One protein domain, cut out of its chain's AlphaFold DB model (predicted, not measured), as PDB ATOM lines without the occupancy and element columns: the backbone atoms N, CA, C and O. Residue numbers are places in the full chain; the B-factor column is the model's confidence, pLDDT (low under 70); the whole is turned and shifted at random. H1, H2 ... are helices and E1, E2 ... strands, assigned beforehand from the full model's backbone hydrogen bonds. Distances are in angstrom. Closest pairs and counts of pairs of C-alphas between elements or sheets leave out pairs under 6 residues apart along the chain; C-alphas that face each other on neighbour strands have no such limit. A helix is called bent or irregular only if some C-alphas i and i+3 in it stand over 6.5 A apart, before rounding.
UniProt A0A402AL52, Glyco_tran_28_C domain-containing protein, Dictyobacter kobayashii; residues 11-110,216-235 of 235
ATOM      1  N   HIS A  11     325.040 361.415 447.607       87.06
ATOM      2  CA  HIS A  11     325.695 362.142 448.701       87.06
ATOM      3  C   HIS A  11     324.691 362.866 449.617       87.06
ATOM      4  O   HIS A  11     324.868 362.883 450.835       87.06
ATOM      5  N   ALA A  12     323.643 363.465 449.042       88.75
ATOM      6  CA  ALA A  12     322.599 364.146 449.801       88.75
ATOM      7  C   ALA A  12     321.772 363.144 450.616       88.75
ATOM      8  O   ALA A  12     321.587 363.364 451.808       88.75
ATOM      9  N   ALA A  13     321.388 362.007 450.026       91.75
ATOM     10  CA  ALA A  13     320.681 360.932 450.723       91.75
ATOM     11  C   ALA A  13     321.483 360.389 451.919       91.75
ATOM     12  O   ALA A  13     320.966 360.322 453.032       91.75
ATOM     13  N   VAL A  14     322.773 360.080 451.725       93.44
ATOM     14  CA  VAL A  14     323.657 359.612 452.810       93.44
ATOM     15  C   VAL A  14     323.733 360.640 453.942       93.44
ATOM     16  O   VAL A  14     323.618 360.281 455.115       93.44
ATOM     17  N   ARG A  15     323.893 361.928 453.608       93.06
ATOM     18  CA  ARG A  15     323.916 363.002 454.612       93.06
ATOM     19  C   ARG A  15     322.582 363.148 455.338       93.06
ATOM     20  O   ARG A  15     322.599 363.261 456.558       93.06
ATOM     21  N   ALA A  16     321.465 363.132 454.617       93.88
ATOM     22  CA  ALA A  16     320.128 363.267 455.185       93.88
ATOM     23  C   ALA A  16     319.833 362.145 456.188       93.88
ATOM     24  O   ALA A  16     319.462 362.417 457.326       93.88
ATOM     25  N   ILE A  17     320.102 360.892 455.812       94.75
ATOM     26  CA  ILE A  17     319.902 359.733 456.695       94.75
ATOM     27  C   ILE A  17     320.804 359.816 457.926       94.75
ATOM     28  O   ILE A  17     320.349 359.573 459.042       94.75
ATOM     29  N   SER A  18     322.070 360.198 457.735       94.62
ATOM     30  CA  SER A  18     322.994 360.420 458.844       94.62
ATOM     31  C   SER A  18     322.474 361.493 459.805       94.62
ATOM     32  O   SER A  18     322.506 361.295 461.011       94.62
ATOM     33  N   GLN A  19     321.988 362.628 459.300       95.75
ATOM     34  CA  GLN A  19     321.482 363.726 460.134       95.75
ATOM     35  C   GLN A  19     320.146 363.399 460.812       95.75
ATOM     36  O   GLN A  19     319.859 363.923 461.884       95.75
ATOM     37  N   ALA A  20     319.358 362.490 460.244       94.94
ATOM     38  CA  ALA A  20     318.103 362.035 460.831       94.94
ATOM     39  C   ALA A  20     318.284 361.086 462.037       94.94
ATOM     40  O   ALA A  20     317.283 360.729 462.663       94.94
ATOM     41  N   HIS A  21     319.524 360.682 462.363       92.19
ATOM     42  CA  HIS A  21     319.867 359.799 463.492       92.19
ATOM     43  C   HIS A  21     319.037 358.503 463.521       92.19
ATOM     44  O   HIS A  21     318.655 357.996 464.576       92.19
ATOM     45  N   LEU A  22     318.725 357.973 462.335       89.81
ATOM     46  CA  LEU A  22     317.936 356.757 462.203       89.81
ATOM     47  C   LEU A  22     318.767 355.537 462.643       89.81
ATOM     48  O   LEU A  22     319.969 355.497 462.367       89.81
ATOM     49  N   PRO A  23     318.158 354.520 463.284       92.25
ATOM     50  CA  PRO A  23     318.848 353.313 463.741       92.25
ATOM     51  C   PRO A  23     319.146 352.365 462.567       92.25
ATOM     52  O   PRO A  23     318.644 351.240 462.502       92.25
ATOM     53  N   VAL A  24     319.946 352.839 461.612       93.88
ATOM     54  CA  VAL A  24     320.277 352.137 460.372       93.88
ATOM     55  C   VAL A  24     321.780 352.009 460.164       93.88
ATOM     56  O   VAL A  24     322.574 352.787 460.688       93.88
ATOM     57  N   GLN A  25     322.165 351.040 459.345       95.06
ATOM     58  CA  GLN A  25     323.491 350.915 458.755       95.06
ATOM     59  C   GLN A  25     323.387 351.081 457.239       95.06
ATOM     60  O   GLN A  25     322.507 350.499 456.605       95.06
ATOM     61  N   LEU A  26     324.307 351.842 456.654       95.50
ATOM     62  CA  LEU A  26     324.344 352.115 455.221       95.50
ATOM     63  C   LEU A  26     325.341 351.206 454.496       95.50
ATOM     64  O   LEU A  26     326.503 351.094 454.894       95.50
ATOM     65  N   LEU A  27     324.899 350.605 453.393       95.75
ATOM     66  CA  LEU A  27     325.732 349.959 452.382       95.75
ATOM     67  C   LEU A  27     325.674 350.825 451.118       95.75
ATOM     68  O   LEU A  27     324.720 350.752 450.356       95.75
ATOM     69  N   VAL A  28     326.665 351.689 450.925       94.81
ATOM     70  CA  VAL A  28     326.660 352.701 449.862       94.81
ATOM     71  C   VAL A  28     327.483 352.218 448.676       94.81
ATOM     72  O   VAL A  28     328.686 352.018 448.816       94.81
ATOM     73  N   VAL A  29     326.875 352.071 447.503       94.62
ATOM     74  CA  VAL A  29     327.531 351.634 446.267       94.62
ATOM     75  C   VAL A  29     327.607 352.802 445.288       94.62
ATOM     76  O   VAL A  29     326.620 353.201 444.672       94.62
ATOM     77  N   THR A  30     328.809 353.342 445.094       92.44
ATOM     78  CA  THR A  30     329.030 354.498 444.208       92.44
ATOM     79  C   THR A  30     329.263 354.111 442.747       92.44
ATOM     80  O   THR A  30     329.459 354.990 441.906       92.44
ATOM     81  N   GLY A  31     329.306 352.814 442.429       90.81
ATOM     82  CA  GLY A  31     329.548 352.326 441.073       90.81
ATOM     83  C   GLY A  31     330.902 352.799 440.537       90.81
ATOM     84  O   GLY A  31     331.919 352.744 441.234       90.81
ATOM     85  N   ARG A  32     330.931 353.295 439.297       90.50
ATOM     86  CA  ARG A  32     332.159 353.803 438.660       90.50
ATOM     87  C   ARG A  32     332.504 355.240 439.063       90.50
ATOM     88  O   ARG A  32     333.553 355.742 438.659       90.50
ATOM     89  N   ASN A  33     331.689 355.893 439.896       90.44
ATOM     90  CA  ASN A  33     331.919 357.266 440.335       90.44
ATOM     91  C   ASN A  33     333.032 357.354 441.395       90.44
ATOM     92  O   ASN A  33     332.788 357.467 442.599       90.44
ATOM     93  N   LYS A  34     334.288 357.318 440.936       91.94
ATOM     94  CA  LYS A  34     335.483 357.384 441.796       91.94
ATOM     95  C   LYS A  34     335.564 358.682 442.606       91.94
ATOM     96  O   LYS A  34     336.061 358.665 443.731       91.94
ATOM     97  N   LYS A  35     335.061 359.798 442.059       91.81
ATOM     98  CA  LYS A  35     335.035 361.100 442.746       91.81
ATOM     99  C   LYS A  35     334.112 361.047 443.963       91.81
ATOM    100  O   LYS A  35     334.533 361.419 445.058       91.81
ATOM    101  N   LEU A  36     332.897 360.530 443.786       91.56
ATOM    102  CA  LEU A  36     331.930 360.359 444.866       91.56
ATOM    103  C   LEU A  36     332.411 359.346 445.910       91.56
ATOM    104  O   LEU A  36     332.306 359.621 447.103       91.56
ATOM    105  N   TYR A  37     332.994 358.225 445.475       93.94
ATOM    106  CA  TYR A  37     333.627 357.250 446.368       93.94
ATOM    107  C   TYR A  37     334.651 357.919 447.291       93.94
ATOM    108  O   TYR A  37     334.547 357.829 448.513       93.94
ATOM    109  N   ALA A  38     335.614 358.644 446.713       95.06
ATOM    110  CA  ALA A  38     336.655 359.326 447.474       95.06
ATOM    111  C   ALA A  38     336.077 360.392 448.417       95.06
ATOM    112  O   ALA A  38     336.528 360.521 449.554       95.06
ATOM    113  N   GLN A  39     335.067 361.141 447.969       93.44
ATOM    114  CA  GLN A  39     334.393 362.146 448.789       93.44
ATOM    115  C   GLN A  39     333.708 361.522 450.010       93.44
ATOM    116  O   GLN A  39     333.951 361.969 451.128       93.44
ATOM    117  N   LEU A  40     332.895 360.482 449.808       93.69
ATOM    118  CA  LEU A  40     332.189 359.804 450.893       93.69
ATOM    119  C   LEU A  40     333.161 359.115 451.853       93.69
ATOM    120  O   LEU A  40     332.950 359.155 453.061       93.69
ATOM    121  N   GLN A  41     334.254 358.531 451.353       95.62
ATOM    122  CA  GLN A  41     335.257 357.900 452.215       95.62
ATOM    123  C   GLN A  41     335.925 358.909 453.159       95.62
ATOM    124  O   GLN A  41     336.121 358.606 454.335       95.62
ATOM    125  N   ARG A  42     336.211 360.132 452.687       95.50
ATOM    126  CA  ARG A  42     336.773 361.208 453.527       95.50
ATOM    127  C   ARG A  42     335.801 361.690 454.601       95.50
ATOM    128  O   ARG A  42     336.230 362.056 455.690       95.50
ATOM    129  N   THR A  43     334.503 361.719 454.303       93.62
ATOM    130  CA  THR A  43     333.477 362.204 455.239       93.62
ATOM    131  C   THR A  43     332.852 361.097 456.085       93.62
ATOM    132  O   THR A  43     332.124 361.408 457.023       93.62
ATOM    133  N   ARG A  44     333.183 359.823 455.830       94.25
ATOM    134  CA  ARG A  44     332.613 358.643 456.499       94.25
ATOM    135  C   ARG A  44     332.655 358.723 458.023       94.25
ATOM    136  O   ARG A  44     331.663 358.419 458.669       94.25
ATOM    137  N   ALA A  45     333.784 359.150 458.591       92.69
ATOM    138  CA  ALA A  45     333.965 359.245 460.043       92.69
ATOM    139  C   ALA A  45     333.084 360.320 460.710       92.69
ATOM    140  O   ALA A  45     332.938 360.319 461.925       92.69
ATOM    141  N   ARG A  46     332.504 361.235 459.922       94.25
ATOM    142  CA  ARG A  46     331.595 362.288 460.395       94.25
ATOM    143  C   ARG A  46     330.122 361.876 460.320       94.25
ATOM    144  O   ARG A  46     329.263 362.675 460.677       94.25
ATOM    145  N   LEU A  47     329.817 360.684 459.802       94.31
ATOM    146  CA  LEU A  47     328.448 360.182 459.743       94.31
ATOM    147  C   LEU A  47     328.012 359.691 461.130       94.31
ATOM    148  O   LEU A  47     328.770 359.023 461.828       94.31
ATOM    149  N   HIS A  48     326.767 359.982 461.501       94.75
ATOM    150  CA  HIS A  48     326.153 359.538 462.759       94.75
ATOM    151  C   HIS A  48     325.603 358.103 462.677       94.75
ATOM    152  O   HIS A  48     325.083 357.579 463.658       94.75
ATOM    153  N   VAL A  49     325.719 357.461 461.509       93.38
ATOM    154  CA  VAL A  49     325.287 356.083 461.246       93.38
ATOM    155  C   VAL A  49     326.458 355.258 460.699       93.38
ATOM    156  O   VAL A  49     327.267 355.791 459.932       93.38
ATOM    157  N   PRO A  50     326.572 353.957 461.037       94.50
ATOM    158  CA  PRO A  50     327.567 353.083 460.427       94.50
ATOM    159  C   PRO A  50     327.395 353.040 458.905       94.50
ATOM    160  O   PRO A  50     326.297 352.789 458.412       94.50
ATOM    161  N   ALA A  51     328.477 353.254 458.158       93.94
ATOM    162  CA  ALA A  51     328.446 353.255 456.700       93.94
ATOM    163  C   ALA A  51     329.613 352.457 456.106       93.94
ATOM    164  O   ALA A  51     330.784 352.682 456.431       93.94
ATOM    165  N   HIS A  52     329.290 351.556 455.184       94.94
ATOM    166  CA  HIS A  52     330.241 350.854 454.331       94.94
ATOM    167  C   HIS A  52     330.129 351.423 452.924       94.94
ATOM    168  O   HIS A  52     329.059 351.370 452.326       94.94
ATOM    169  N   ILE A  53     331.220 351.992 452.415       95.06
ATOM    170  CA  ILE A  53     331.244 352.643 451.106       95.06
ATOM    171  C   ILE A  53     332.012 351.743 450.146       95.06
ATOM    172  O   ILE A  53     333.175 351.417 450.379       95.06
ATOM    173  N   PHE A  54     331.351 351.364 449.064       94.62
ATOM    174  CA  PHE A  54     331.851 350.511 448.003       94.62
ATOM    175  C   PHE A  54     331.954 351.310 446.704       94.62
ATOM    176  O   PHE A  54     331.137 352.191 446.438       94.62
ATOM    177  N   GLY A  55     332.959 350.983 445.890       93.06
ATOM    178  CA  GLY A  55     333.062 351.463 444.513       93.06
ATOM    179  C   GLY A  55     332.155 350.657 443.580       93.06
ATOM    180  O   GLY A  55     330.966 350.478 443.836       93.06
ATOM    181  N   PHE A  56     332.733 350.128 442.502       92.44
ATOM    182  CA  PHE A  56     332.057 349.149 441.656       92.44
ATOM    183  C   PHE A  56     332.081 347.771 442.333       92.44
ATOM    184  O   PHE A  56     333.119 347.358 442.850       92.44
ATOM    185  N   VAL A  57     330.950 347.063 442.322       91.25
ATOM    186  CA  VAL A  57     330.790 345.748 442.961       91.25
ATOM    187  C   VAL A  57     330.317 344.715 441.943       91.25
ATOM    188  O   VAL A  57     329.527 345.025 441.057       91.25
ATOM    189  N   HIS A  58     330.781 343.475 442.090       91.44
ATOM    190  CA  HIS A  58     330.338 342.334 441.272       91.44
ATOM    191  C   HIS A  58     329.317 341.445 441.995       91.44
ATOM    192  O   HIS A  58     328.742 340.538 441.403       91.44
ATOM    193  N   ASN A  59     329.101 341.704 443.281       91.25
ATOM    194  CA  ASN A  59     328.283 340.923 444.203       91.25
ATOM    195  C   ASN A  59     327.080 341.744 444.694       91.25
ATOM    196  O   ASN A  59     326.792 341.811 445.891       91.25
ATOM    197  N   MET A  60     326.412 342.442 443.768       93.31
ATOM    198  CA  MET A  60     325.240 343.253 444.099       93.31
ATOM    199  C   MET A  60     324.084 342.436 444.702       93.31
ATOM    200  O   MET A  60     323.521 342.887 445.703       93.31
ATOM    201  N   PRO A  61     323.768 341.221 444.204       92.50
ATOM    202  CA  PRO A  61     322.735 340.382 444.809       92.50
ATOM    203  C   PRO A  61     322.995 340.073 446.289       92.50
ATOM    204  O   PRO A  61     322.069 340.040 447.094       92.50
ATOM    205  N   GLU A  62     324.254 339.874 446.684       92.38
ATOM    206  CA  GLU A  62     324.626 339.632 448.078       92.38
ATOM    207  C   GLU A  62     324.367 340.857 448.964       92.38
ATOM    208  O   GLU A  62     323.875 340.702 450.081       92.38
ATOM    209  N   LEU A  63     324.656 342.066 448.469       94.88
ATOM    210  CA  LEU A  63     324.385 343.312 449.194       94.88
ATOM    211  C   LEU A  63     322.882 343.576 449.309       94.88
ATOM    212  O   LEU A  63     322.410 343.954 450.382       94.88
ATOM    213  N   MET A  64     322.126 343.324 448.237       96.06
ATOM    214  CA  MET A  64     320.669 343.429 448.243       96.06
ATOM    215  C   MET A  64     320.048 342.453 449.256       96.06
ATOM    216  O   MET A  64     319.338 342.882 450.157       96.06
ATOM    217  N   HIS A  65     320.400 341.164 449.230       93.31
ATOM    218  CA  HIS A  65     319.891 340.184 450.207       93.31
ATOM    219  C   HIS A  65     320.322 340.432 451.664       93.31
ATOM    220  O   HIS A  65     319.732 339.876 452.606       93.31
ATOM    221  N   ALA A  66     321.390 341.204 451.863       91.94
ATOM    222  CA  ALA A  66     321.844 341.649 453.174       91.94
ATOM    223  C   ALA A  66     321.158 342.944 453.642       91.94
ATOM    224  O   ALA A  66     321.436 343.378 454.757       91.94
ATOM    225  N   SER A  67     320.288 343.546 452.835       95.81
ATOM    226  CA  SER A  67     319.600 344.802 453.141       95.81
ATOM    227  C   SER A  67     318.124 344.576 453.450       95.81
ATOM    228  O   SER A  67     317.578 343.514 453.169       95.81
ATOM    229  N   ASP A  68     317.501 345.583 454.053       96.31
ATOM    230  CA  ASP A  68     316.086 345.592 454.424       96.31
ATOM    231  C   ASP A  68     315.290 346.617 453.585       96.31
ATOM    232  O   ASP A  68     314.087 346.465 453.410       96.31
ATOM    233  N   VAL A  69     315.959 347.649 453.047       96.94
ATOM    234  CA  VAL A  69     315.405 348.668 452.130       96.94
ATOM    235  C   VAL A  69     316.481 349.057 451.108       96.94
ATOM    236  O   VAL A  69     317.668 349.118 451.452       96.94
ATOM    237  N   ILE A  70     316.086 349.358 449.867       97.12
ATOM    238  CA  ILE A  70     316.962 349.958 448.849       97.12
ATOM    239  C   ILE A  70     316.535 351.389 448.528       97.12
ATOM    240  O   ILE A  70     315.356 351.676 448.346       97.12
ATOM    241  N   ILE A  71     317.505 352.292 448.414       96.06
ATOM    242  CA  ILE A  71     317.296 353.665 447.944       96.06
ATOM    243  C   ILE A  71     318.007 353.807 446.605       96.06
ATOM    244  O   ILE A  71     319.203 353.538 446.525       96.06
ATOM    245  N   THR A  72     317.316 354.183 445.533       94.19
ATOM    246  CA  THR A  72     317.890 354.158 444.177       94.19
ATOM    247  C   THR A  72     317.143 355.051 443.194       94.19
ATOM    248  O   THR A  72     316.024 355.452 443.464       94.19
ATOM    249  N   LYS A  73     317.727 355.352 442.031       92.56
ATOM    250  CA  LYS A  73     316.952 355.919 440.913       92.56
ATOM    251  C   LYS A  73     315.934 354.915 440.358       92.56
ATOM    252  O   LYS A  73     316.133 353.709 440.509       92.56
ATOM    253  N   ALA A  74     314.933 355.398 439.625       93.62
ATOM    254  CA  ALA A  74     313.894 354.610 438.949       93.62
ATOM    255  C   ALA A  74     314.391 353.833 437.707       93.62
ATOM    256  O   ALA A  74     313.712 353.748 436.684       93.62
ATOM    257  N   GLY A  75     315.592 353.255 437.798       92.94
ATOM    258  CA  GLY A  75     316.169 352.418 436.755       92.94
ATOM    259  C   GLY A  75     315.482 351.047 436.713       92.94
ATOM    260  O   GLY A  75     315.454 350.365 437.742       92.94
ATOM    261  N   PRO A  76     314.989 350.592 435.548       94.44
ATOM    262  CA  PRO A  76     314.151 349.395 435.457       94.44
ATOM    263  C   PRO A  76     314.891 348.120 435.882       94.44
ATOM    264  O   PRO A  76     314.335 347.293 436.598       94.44
ATOM    265  N   GLY A  77     316.175 347.987 435.524       93.94
ATOM    266  CA  GLY A  77     316.994 346.839 435.932       93.94
ATOM    267  C   GLY A  77     317.121 346.719 437.452       93.94
ATOM    268  O   GLY A  77     316.854 345.661 438.013       93.94
ATOM    269  N   THR A  78     317.442 347.824 438.133       94.00
ATOM    270  CA  THR A  78     317.575 347.840 439.597       94.00
ATOM    271  C   THR A  78     316.237 347.619 440.300       94.00
ATOM    272  O   THR A  78     316.215 346.976 441.344       94.00
ATOM    273  N   ILE A  79     315.122 348.097 439.735       97.06
ATOM    274  CA  ILE A  79     313.781 347.796 440.255       97.06
ATOM    275  C   ILE A  79     313.522 346.286 440.183       97.06
ATOM    276  O   ILE A  79     313.207 345.679 441.202       97.06
ATOM    277  N   CYS A  80     313.737 345.649 439.029       96.81
ATOM    278  CA  CYS A  80     313.562 344.201 438.884       96.81
ATOM    279  C   CYS A  80     314.469 343.392 439.828       96.81
ATOM    280  O   CYS A  80     314.030 342.398 440.412       96.81
ATOM    281  N   GLU A  81     315.724 343.811 440.005       96.12
ATOM    282  CA  GLU A  81     316.666 343.191 440.945       96.12
ATOM    283  C   GLU A  81     316.207 343.340 442.402       96.12
ATOM    284  O   GLU A  81     316.256 342.371 443.162       96.12
ATOM    285  N   ALA A  82     315.714 344.521 442.785       97.25
ATOM    286  CA  ALA A  82     315.186 344.786 444.118       97.25
ATOM    287  C   ALA A  82     313.959 343.917 444.424       97.25
ATOM    288  O   ALA A  82     313.931 343.258 445.462       97.25
ATOM    289  N   LEU A  83     313.001 343.828 443.496       97.44
ATOM    290  CA  LEU A  83     311.831 342.951 443.629       97.44
ATOM    291  C   LEU A  83     312.241 341.474 443.714       97.44
ATOM    292  O   LEU A  83     311.734 340.731 444.551       97.44
ATOM    293  N   SER A  84     313.242 341.065 442.929       96.31
ATOM    294  CA  SER A  84     313.828 339.717 443.007       96.31
ATOM    295  C   SER A  84     314.473 339.413 444.362       96.31
ATOM    296  O   SER A  84     314.562 338.251 444.758       96.31
ATOM    297  N   CYS A  85     314.902 340.449 445.081       95.81
ATOM    298  CA  CYS A  85     315.460 340.354 446.426       95.81
ATOM    299  C   CYS A  85     314.437 340.643 447.536       95.81
ATOM    300  O   CYS A  85     314.839 340.676 448.698       95.81
ATOM    301  N   GLU A  86     313.155 340.831 447.197       97.00
ATOM    302  CA  GLU A  86     312.077 341.205 448.126       97.00
ATOM    303  C   GLU A  86     312.369 342.519 448.876       97.00
ATOM    304  O   GLU A  86     312.037 342.666 450.051       97.00
ATOM    305  N   LEU A  87     313.032 343.468 448.206       96.94
ATOM    306  CA  LEU A  87     313.445 344.740 448.789       96.94
ATOM    307  C   LEU A  87     312.458 345.864 448.469       96.94
ATOM    308  O   LEU A  87     312.307 346.222 447.298       96.94
ATOM    309  N   PRO A  88     311.878 346.499 449.496       97.88
ATOM    310  CA  PRO A  88     311.122 347.727 449.330       97.88
ATOM    311  C   PRO A  88     312.009 348.883 448.847       97.88
ATOM    312  O   PRO A  88     313.171 349.002 449.255       97.88
ATOM    313  N   ILE A  89     311.455 349.737 447.984       98.06
ATOM    314  CA  ILE A  89     312.217 350.693 447.170       98.06
ATOM    315  C   ILE A  89     311.882 352.140 447.555       98.06
ATOM    316  O   ILE A  89     310.730 352.556 447.536       98.06
ATOM    317  N   ILE A  90     312.892 352.959 447.833       97.56
ATOM    318  CA  ILE A  90     312.750 354.420 447.880       97.56
ATOM    319  C   ILE A  90     313.422 354.993 446.635       97.56
ATOM    320  O   ILE A  90     314.643 354.923 446.476       97.56
ATOM    321  N   LEU A  91     312.620 355.552 445.736       95.81
ATOM    322  CA  LEU A  91     313.095 356.151 444.502       95.81
ATOM    323  C   LEU A  91     313.627 357.559 444.780       95.81
ATOM    324  O   LEU A  91     312.858 358.469 445.066       95.81
ATOM    325  N   SER A  92     314.942 357.751 444.690       92.88
ATOM    326  CA  SER A  92     315.614 359.029 444.981       92.88
ATOM    327  C   SER A  92     315.829 359.916 443.752       92.88
ATOM    328  O   SER A  92     316.531 360.923 443.818       92.88
ATOM    329  N   GLY A  93     315.294 359.517 442.599       90.69
ATOM    330  CA  GLY A  93     315.436 360.235 441.338       90.69
ATOM    331  C   GLY A  93     315.075 359.370 440.139       90.69
ATOM    332  O   GLY A  93     314.853 358.166 440.264       90.69
ATOM    333  N   TYR A  94     315.027 359.985 438.967       91.44
ATOM    334  CA  TYR A  94     314.691 359.333 437.706       91.44
ATOM    335  C   TYR A  94     315.245 360.152 436.533       91.44
ATOM    336  O   TYR A  94     315.720 361.273 436.730       91.44
ATOM    337  N   VAL A  95     315.235 359.586 435.329       89.81
ATOM    338  CA  VAL A  95     315.561 360.283 434.078       89.81
ATOM    339  C   VAL A  95     314.257 360.770 433.439       89.81
ATOM    340  O   VAL A  95     313.461 359.926 433.019       89.81
ATOM    341  N   PRO A  96     314.030 362.095 433.360       88.38
ATOM    342  CA  PRO A  96     312.824 362.639 432.747       88.38
ATOM    343  C   PRO A  96     312.661 362.202 431.286       88.38
ATOM    344  O   PRO A  96     313.628 362.185 430.523       88.38
ATOM    345  N   GLY A  97     311.437 361.853 430.906       92.19
ATOM    346  CA  GLY A  97     311.046 361.330 429.601       92.19
ATOM    347  C   GLY A  97     311.369 359.850 429.371       92.19
ATOM    348  O   GLY A  97     311.113 359.354 428.275       92.19
ATOM    349  N   GLN A  98     311.949 359.143 430.346       90.31
ATOM    350  CA  GLN A  98     312.334 357.729 430.211       90.31
ATOM    351  C   GLN A  98     311.837 356.839 431.352       90.31
ATOM    352  O   GLN A  98     311.569 355.660 431.127       90.31
ATOM    353  N   GLU A  99     311.776 357.354 432.579       93.75
ATOM    354  CA  GLU A  99     311.627 356.533 433.789       93.75
ATOM    355  C   GLU A  99     310.342 356.815 434.583       93.75
ATOM    356  O   GLU A  99     310.117 356.171 435.605       93.75
ATOM    357  N   GLU A 100     309.469 357.712 434.121       95.25
ATOM    358  CA  GLU A 100     308.201 358.059 434.782       95.25
ATOM    359  C   GLU A 100     307.306 356.835 434.990       95.25
ATOM    360  O   GLU A 100     306.857 356.582 436.105       95.25
ATOM    361  N   GLY A 101     307.148 355.998 433.961       97.06
ATOM    362  CA  GLY A 101     306.351 354.772 434.070       97.06
ATOM    363  C   GLY A 101     306.899 353.773 435.099       97.06
ATOM    364  O   GLY A 101     306.140 352.991 435.668       97.06
ATOM    365  N   ASN A 102     308.203 353.818 435.400       97.56
ATOM    366  CA  ASN A 102     308.793 352.975 436.443       97.56
ATOM    367  C   ASN A 102     308.438 353.481 437.847       97.56
ATOM    368  O   ASN A 102     308.338 352.682 438.779       97.56
ATOM    369  N   ILE A 103     308.252 354.795 438.006       97.12
ATOM    370  CA  ILE A 103     307.774 355.390 439.257       97.12
ATOM    371  C   ILE A 103     306.344 354.924 439.506       97.12
ATOM    372  O   ILE A 103     306.068 354.379 440.574       97.12
ATOM    373  N   ASP A 104     305.476 355.072 438.504       97.81
ATOM    374  CA  ASP A 104     304.077 354.652 438.584       97.81
ATOM    375  C   ASP A 104     303.975 353.166 438.920       97.81
ATOM    376  O   ASP A 104     303.234 352.784 439.822       97.81
ATOM    377  N   TYR A 105     304.794 352.327 438.278       98.19
ATOM    378  CA  TYR A 105     304.858 350.899 438.571       98.19
ATOM    379  C   TYR A 105     305.216 350.609 440.037       98.19
ATOM    380  O   TYR A 105     304.565 349.788 440.683       98.19
ATOM    381  N   VAL A 106     306.228 351.281 440.591       98.44
ATOM    382  CA  VAL A 106     306.665 351.066 441.982       98.44
ATOM    383  C   VAL A 106     305.619 351.551 442.990       98.44
ATOM    384  O   VAL A 106     305.353 350.859 443.976       98.44
ATOM    385  N   VAL A 107     305.025 352.720 442.749       98.12
ATOM    386  CA  VAL A 107     304.055 353.342 443.662       98.12
ATOM    387  C   VAL A 107     302.711 352.616 443.614       98.12
ATOM    388  O   VAL A 107     302.167 352.282 444.662       98.12
ATOM    389  N   HIS A 108     302.194 352.321 442.417       98.31
ATOM    390  CA  HIS A 108     300.886 351.688 442.233       98.31
ATOM    391  C   HIS A 108     300.816 350.289 442.850       98.31
ATOM    392  O   HIS A 108     299.807 349.931 443.448       98.31
ATOM    393  N   ASN A 109     301.898 349.513 442.749       98.38
ATOM    394  CA  ASN A 109     301.953 348.175 443.335       98.38
ATOM    395  C   ASN A 109     302.345 348.173 444.828       98.38
ATOM    396  O   ASN A 109     302.577 347.110 445.405       98.38
ATOM    397  N   GLU A 110     302.458 349.347 445.457       98.25
ATOM    398  CA  GLU A 110     302.887 349.511 446.849       98.25
ATOM    399  C   GLU A 110     304.171 348.719 447.171       98.25
ATOM    400  O   GLU A 110     304.241 347.986 448.154       98.25
ATOM    401  N   ARG A 216     323.868 330.778 451.992       36.91
ATOM    402  CA  ARG A 216     323.334 330.881 453.366       36.91
ATOM    403  C   ARG A 216     324.425 331.170 454.400       36.91
ATOM    404  O   ARG A 216     324.196 331.995 455.276       36.91
ATOM    405  N   ARG A 217     325.625 330.584 454.275       31.47
ATOM    406  CA  ARG A 217     326.745 330.853 455.203       31.47
ATOM    407  C   ARG A 217     327.350 332.250 455.020       31.47
ATOM    408  O   ARG A 217     327.538 332.945 456.012       31.47
ATOM    409  N   LYS A 218     327.599 332.706 453.783       35.75
ATOM    410  CA  LYS A 218     328.149 334.059 453.526       35.75
ATOM    411  C   LYS A 218     327.154 335.182 453.839       35.75
ATOM    412  O   LYS A 218     327.542 336.182 454.438       35.75
ATOM    413  N   ILE A 219     325.873 334.997 453.514       42.41
ATOM    414  CA  ILE A 219     324.805 335.938 453.877       42.41
ATOM    415  C   ILE A 219     324.581 335.922 455.392       42.41
ATOM    416  O   ILE A 219     324.373 336.981 455.959       42.41
ATOM    417  N   SER A 220     324.698 334.777 456.081       35.56
ATOM    418  CA  SER A 220     324.659 334.720 457.553       35.56
ATOM    419  C   SER A 220     325.814 335.487 458.209       35.56
ATOM    420  O   SER A 220     325.609 336.095 459.253       35.56
ATOM    421  N   LEU A 221     327.000 335.501 457.593       39.34
ATOM    422  CA  LEU A 221     328.158 336.287 458.040       39.34
ATOM    423  C   LEU A 221     327.986 337.797 457.778       39.34
ATOM    424  O   LEU A 221     328.379 338.599 458.617       39.34
ATOM    425  N   MET A 222     327.334 338.206 456.682       44.00
ATOM    426  CA  MET A 222     326.954 339.616 456.441       44.00
ATOM    427  C   MET A 222     325.679 340.049 457.195       44.00
ATOM    428  O   MET A 222     325.456 341.236 457.422       44.00
ATOM    429  N   ARG A 223     324.841 339.089 457.603       44.94
ATOM    430  CA  ARG A 223     323.726 339.240 458.552       44.94
ATOM    431  C   ARG A 223     324.178 339.134 460.004       44.94
ATOM    432  O   ARG A 223     323.320 339.202 460.882       44.94
ATOM    433  N   CYS A 224     325.479 338.959 460.266       36.47
ATOM    434  CA  CYS A 224     325.997 338.898 461.622       36.47
ATOM    435  C   CYS A 224     325.613 340.201 462.320       36.47
ATOM    436  O   CYS A 224     326.064 341.284 461.948       36.47
ATOM    437  N   ARG A 225     324.665 340.061 463.252       42.56
ATOM    438  CA  ARG A 225     324.005 341.145 463.965       42.56
ATOM    439  C   ARG A 225     325.074 342.090 464.483       42.56
ATOM    440  O   ARG A 225     325.849 341.722 465.361       42.56
ATOM    441  N   ASN A 226     325.061 343.327 463.997       40.59
ATOM    442  CA  ASN A 226     325.547 344.406 464.831       40.59
ATOM    443  C   ASN A 226     324.727 344.297 466.126       40.59
ATOM    444  O   ASN A 226     323.497 344.183 466.062       40.59
ATOM    445  N   SER A 227     325.383 344.253 467.280       41.28
ATOM    446  CA  SER A 227     324.807 343.971 468.606       41.28
ATOM    447  C   SER A 227     323.720 344.969 469.062       41.28
ATOM    448  O   SER A 227     323.283 344.932 470.205       41.28
ATOM    449  N   ARG A 228     323.253 345.844 468.158       46.94
ATOM    450  CA  ARG A 228     322.267 346.913 468.351       46.94
ATOM    451  C   ARG A 228     321.009 346.815 467.468       46.94
ATOM    452  O   ARG A 228     320.201 347.730 467.501       46.94
ATOM    453  N   GLY A 229     320.821 345.753 466.675       55.19
ATOM    454  CA  GLY A 229     319.522 345.469 466.027       55.19
ATOM    455  C   GLY A 229     319.012 346.494 464.995       55.19
ATOM    456  O   GLY A 229     317.806 346.583 464.794       55.19
ATOM    457  N   GLY A 230     319.896 347.270 464.358       72.56
ATOM    458  CA  GLY A 230     319.512 348.278 463.357       72.56
ATOM    459  C   GLY A 230     319.185 347.703 461.971       72.56
ATOM    460  O   GLY A 230     319.696 346.646 461.593       72.56
ATOM    461  N   TYR A 231     318.365 348.426 461.202       84.44
ATOM    462  CA  TYR A 231     318.009 348.090 459.813       84.44
ATOM    463  C   TYR A 231     319.169 348.396 458.857       84.44
ATOM    464  O   TYR A 231     319.961 349.306 459.094       84.44
ATOM    465  N   ARG A 232     319.284 347.669 457.749       88.94
ATOM    466  CA  ARG A 232     320.323 347.877 456.731       88.94
ATOM    467  C   ARG A 232     319.717 348.455 455.470       88.94
ATOM    468  O   ARG A 232     318.746 347.932 454.932       88.94
ATOM    469  N   VAL A 233     320.325 349.527 454.989       86.19
ATOM    470  CA  VAL A 233     319.865 350.254 453.811       86.19
ATOM    471  C   VAL A 233     320.969 350.220 452.772       86.19
ATOM    472  O   VAL A 233     322.084 350.674 453.045       86.19
ATOM    473  N   VAL A 234     320.665 349.701 451.585       89.56
ATOM    474  CA  VAL A 234     321.576 349.788 450.440       89.56
ATOM    475  C   VAL A 234     321.216 351.000 449.592       89.56
ATOM    476  O   VAL A 234     320.064 351.183 449.202       89.56
ATOM    477  N   ILE A 235     322.209 351.854 449.343       80.12
ATOM    478  CA  ILE A 235     322.076 353.121 448.611       80.12
ATOM    479  C   ILE A 235     323.086 353.166 447.479       80.12
ATOM    480  O   ILE A 235     324.186 352.600 447.610       80.12
TER     481      ILE A 235
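What this domain is: This is residues 11 to 110 and 216 to 235 of the 235 residues of the protein "Glyco_tran_28_C domain-containing protein" of Dictyobacter kobayashii (UniProt A0A402AL52). A twisted sheet of five parallel strands makes the core, covered on one face by H1 and H2 and on the other by H3 and H4. H5 lies near the edge strand E4 and only grazes the sheet, while H6 lies off the sheet, beyond H3. The 120 printed residues have six named helices and five named strands, along the chain H1 E1 H2 E2 H3 E3 H4 E4 H5 H6 E5, and the sheet's order is E2 E1 E5 E3 E4. The class is mixed, helices and strands; the whole is compact, with a radius of gyration of the C-alphas of 14.6 A and spans of 40 by 34 by 28 A.

How they stand to each other: The printed part begins with H1, residues 11 to 19; the strands are E1, residues 24 to 29, E2, 51 to 54, E3, 69 to 73, E4, 89 to 93, and E5, 231 to 234. H1 is on the sheet at a height over the sheet of 9.1 A and over E5, though E3 is only just left out, with 2 of the helix's C-alphas falling on it; H1 runs along the strands, at 2 degrees to E5 on the local plane. E1 and E5 are parallel, with N 25 and O 231 within hydrogen-bond range at 2.8 A. H2, residues 34 to 46, is on the same face as H1, over E2; its closest C-alphas to E2 are those of Gln 41 and Ile 53, 6.7 A apart. H1 and H2 are close but not clearly touching, with the closest C-alphas, those of His 11 and Leu 40, 7.2 A apart. E2 is the parallel neighbour of E1, with N 52 and O 26 at 2.8 A; E1, H2 and E2 form a strand-helix-strand unit, two parallel neighbour strands with a helix between, whose crossover is right-handed. H3, residues 60 to 65, is on the opposite face, over E5, at a height over the sheet of 9.2 A. E2, H3 and E3 form a split unit, with E1 and E5 between its strands in the sheet, also with a right-handed crossover. E3 is parallel to E5, with N 71 and O 234 at 2.9 A, and to E4, with N 90 and O 70 at 2.8 A; this pairing is staggered, residues 69 to 70 with E5 and 70 to 73 with E4. H4, residues 76 to 84, is on the same face as H3, over E3 and only just over E4, on which 3 of its C-alphas fall; E3, H4 and E4 form another right-handed strand-helix-strand unit. H5, residues 100 to 108, only grazes the sheet with residues 102 to 107. H6, residues 216 to 222, is not on the sheet and is close to but not clearly touching H3, the C-alphas of Glu 62 and Ile 219 being the closest at 6.9 A. Every O i to N i+4 pair is within hydrogen-bond range in H1, H3, H4, H5 and H6; in H2 it is 7 of 9.

Where its parts are: H1 begins at C-alpha 11, (325.695, 362.142, 448.701), and spans 12.3 A. E1, the longest strand by residues, spans 15.9 A from C-alpha 24 at (320.277, 352.137, 460.372). H2, 19.6 A long, is irregular: C-alphas 42 and 45 are 7.4 A apart. E3 spans 13.4 A, H4 12.3 A and H5 12.2 A. E5 ends at C-alpha 234, (321.576, 349.788, 450.440).

The domain as a whole: The two C-alphas farthest apart, those of Gly 97 and Ser 227, are 44.9 A apart. Residues 111 to 215 are not printed, and C-alphas 110 and 216 are 28.4 A apart across the cut. Of the links that are printed whole, none is long. The mean pLDDT of the printed part is 87.5, and residues 216 to 229 are under 70.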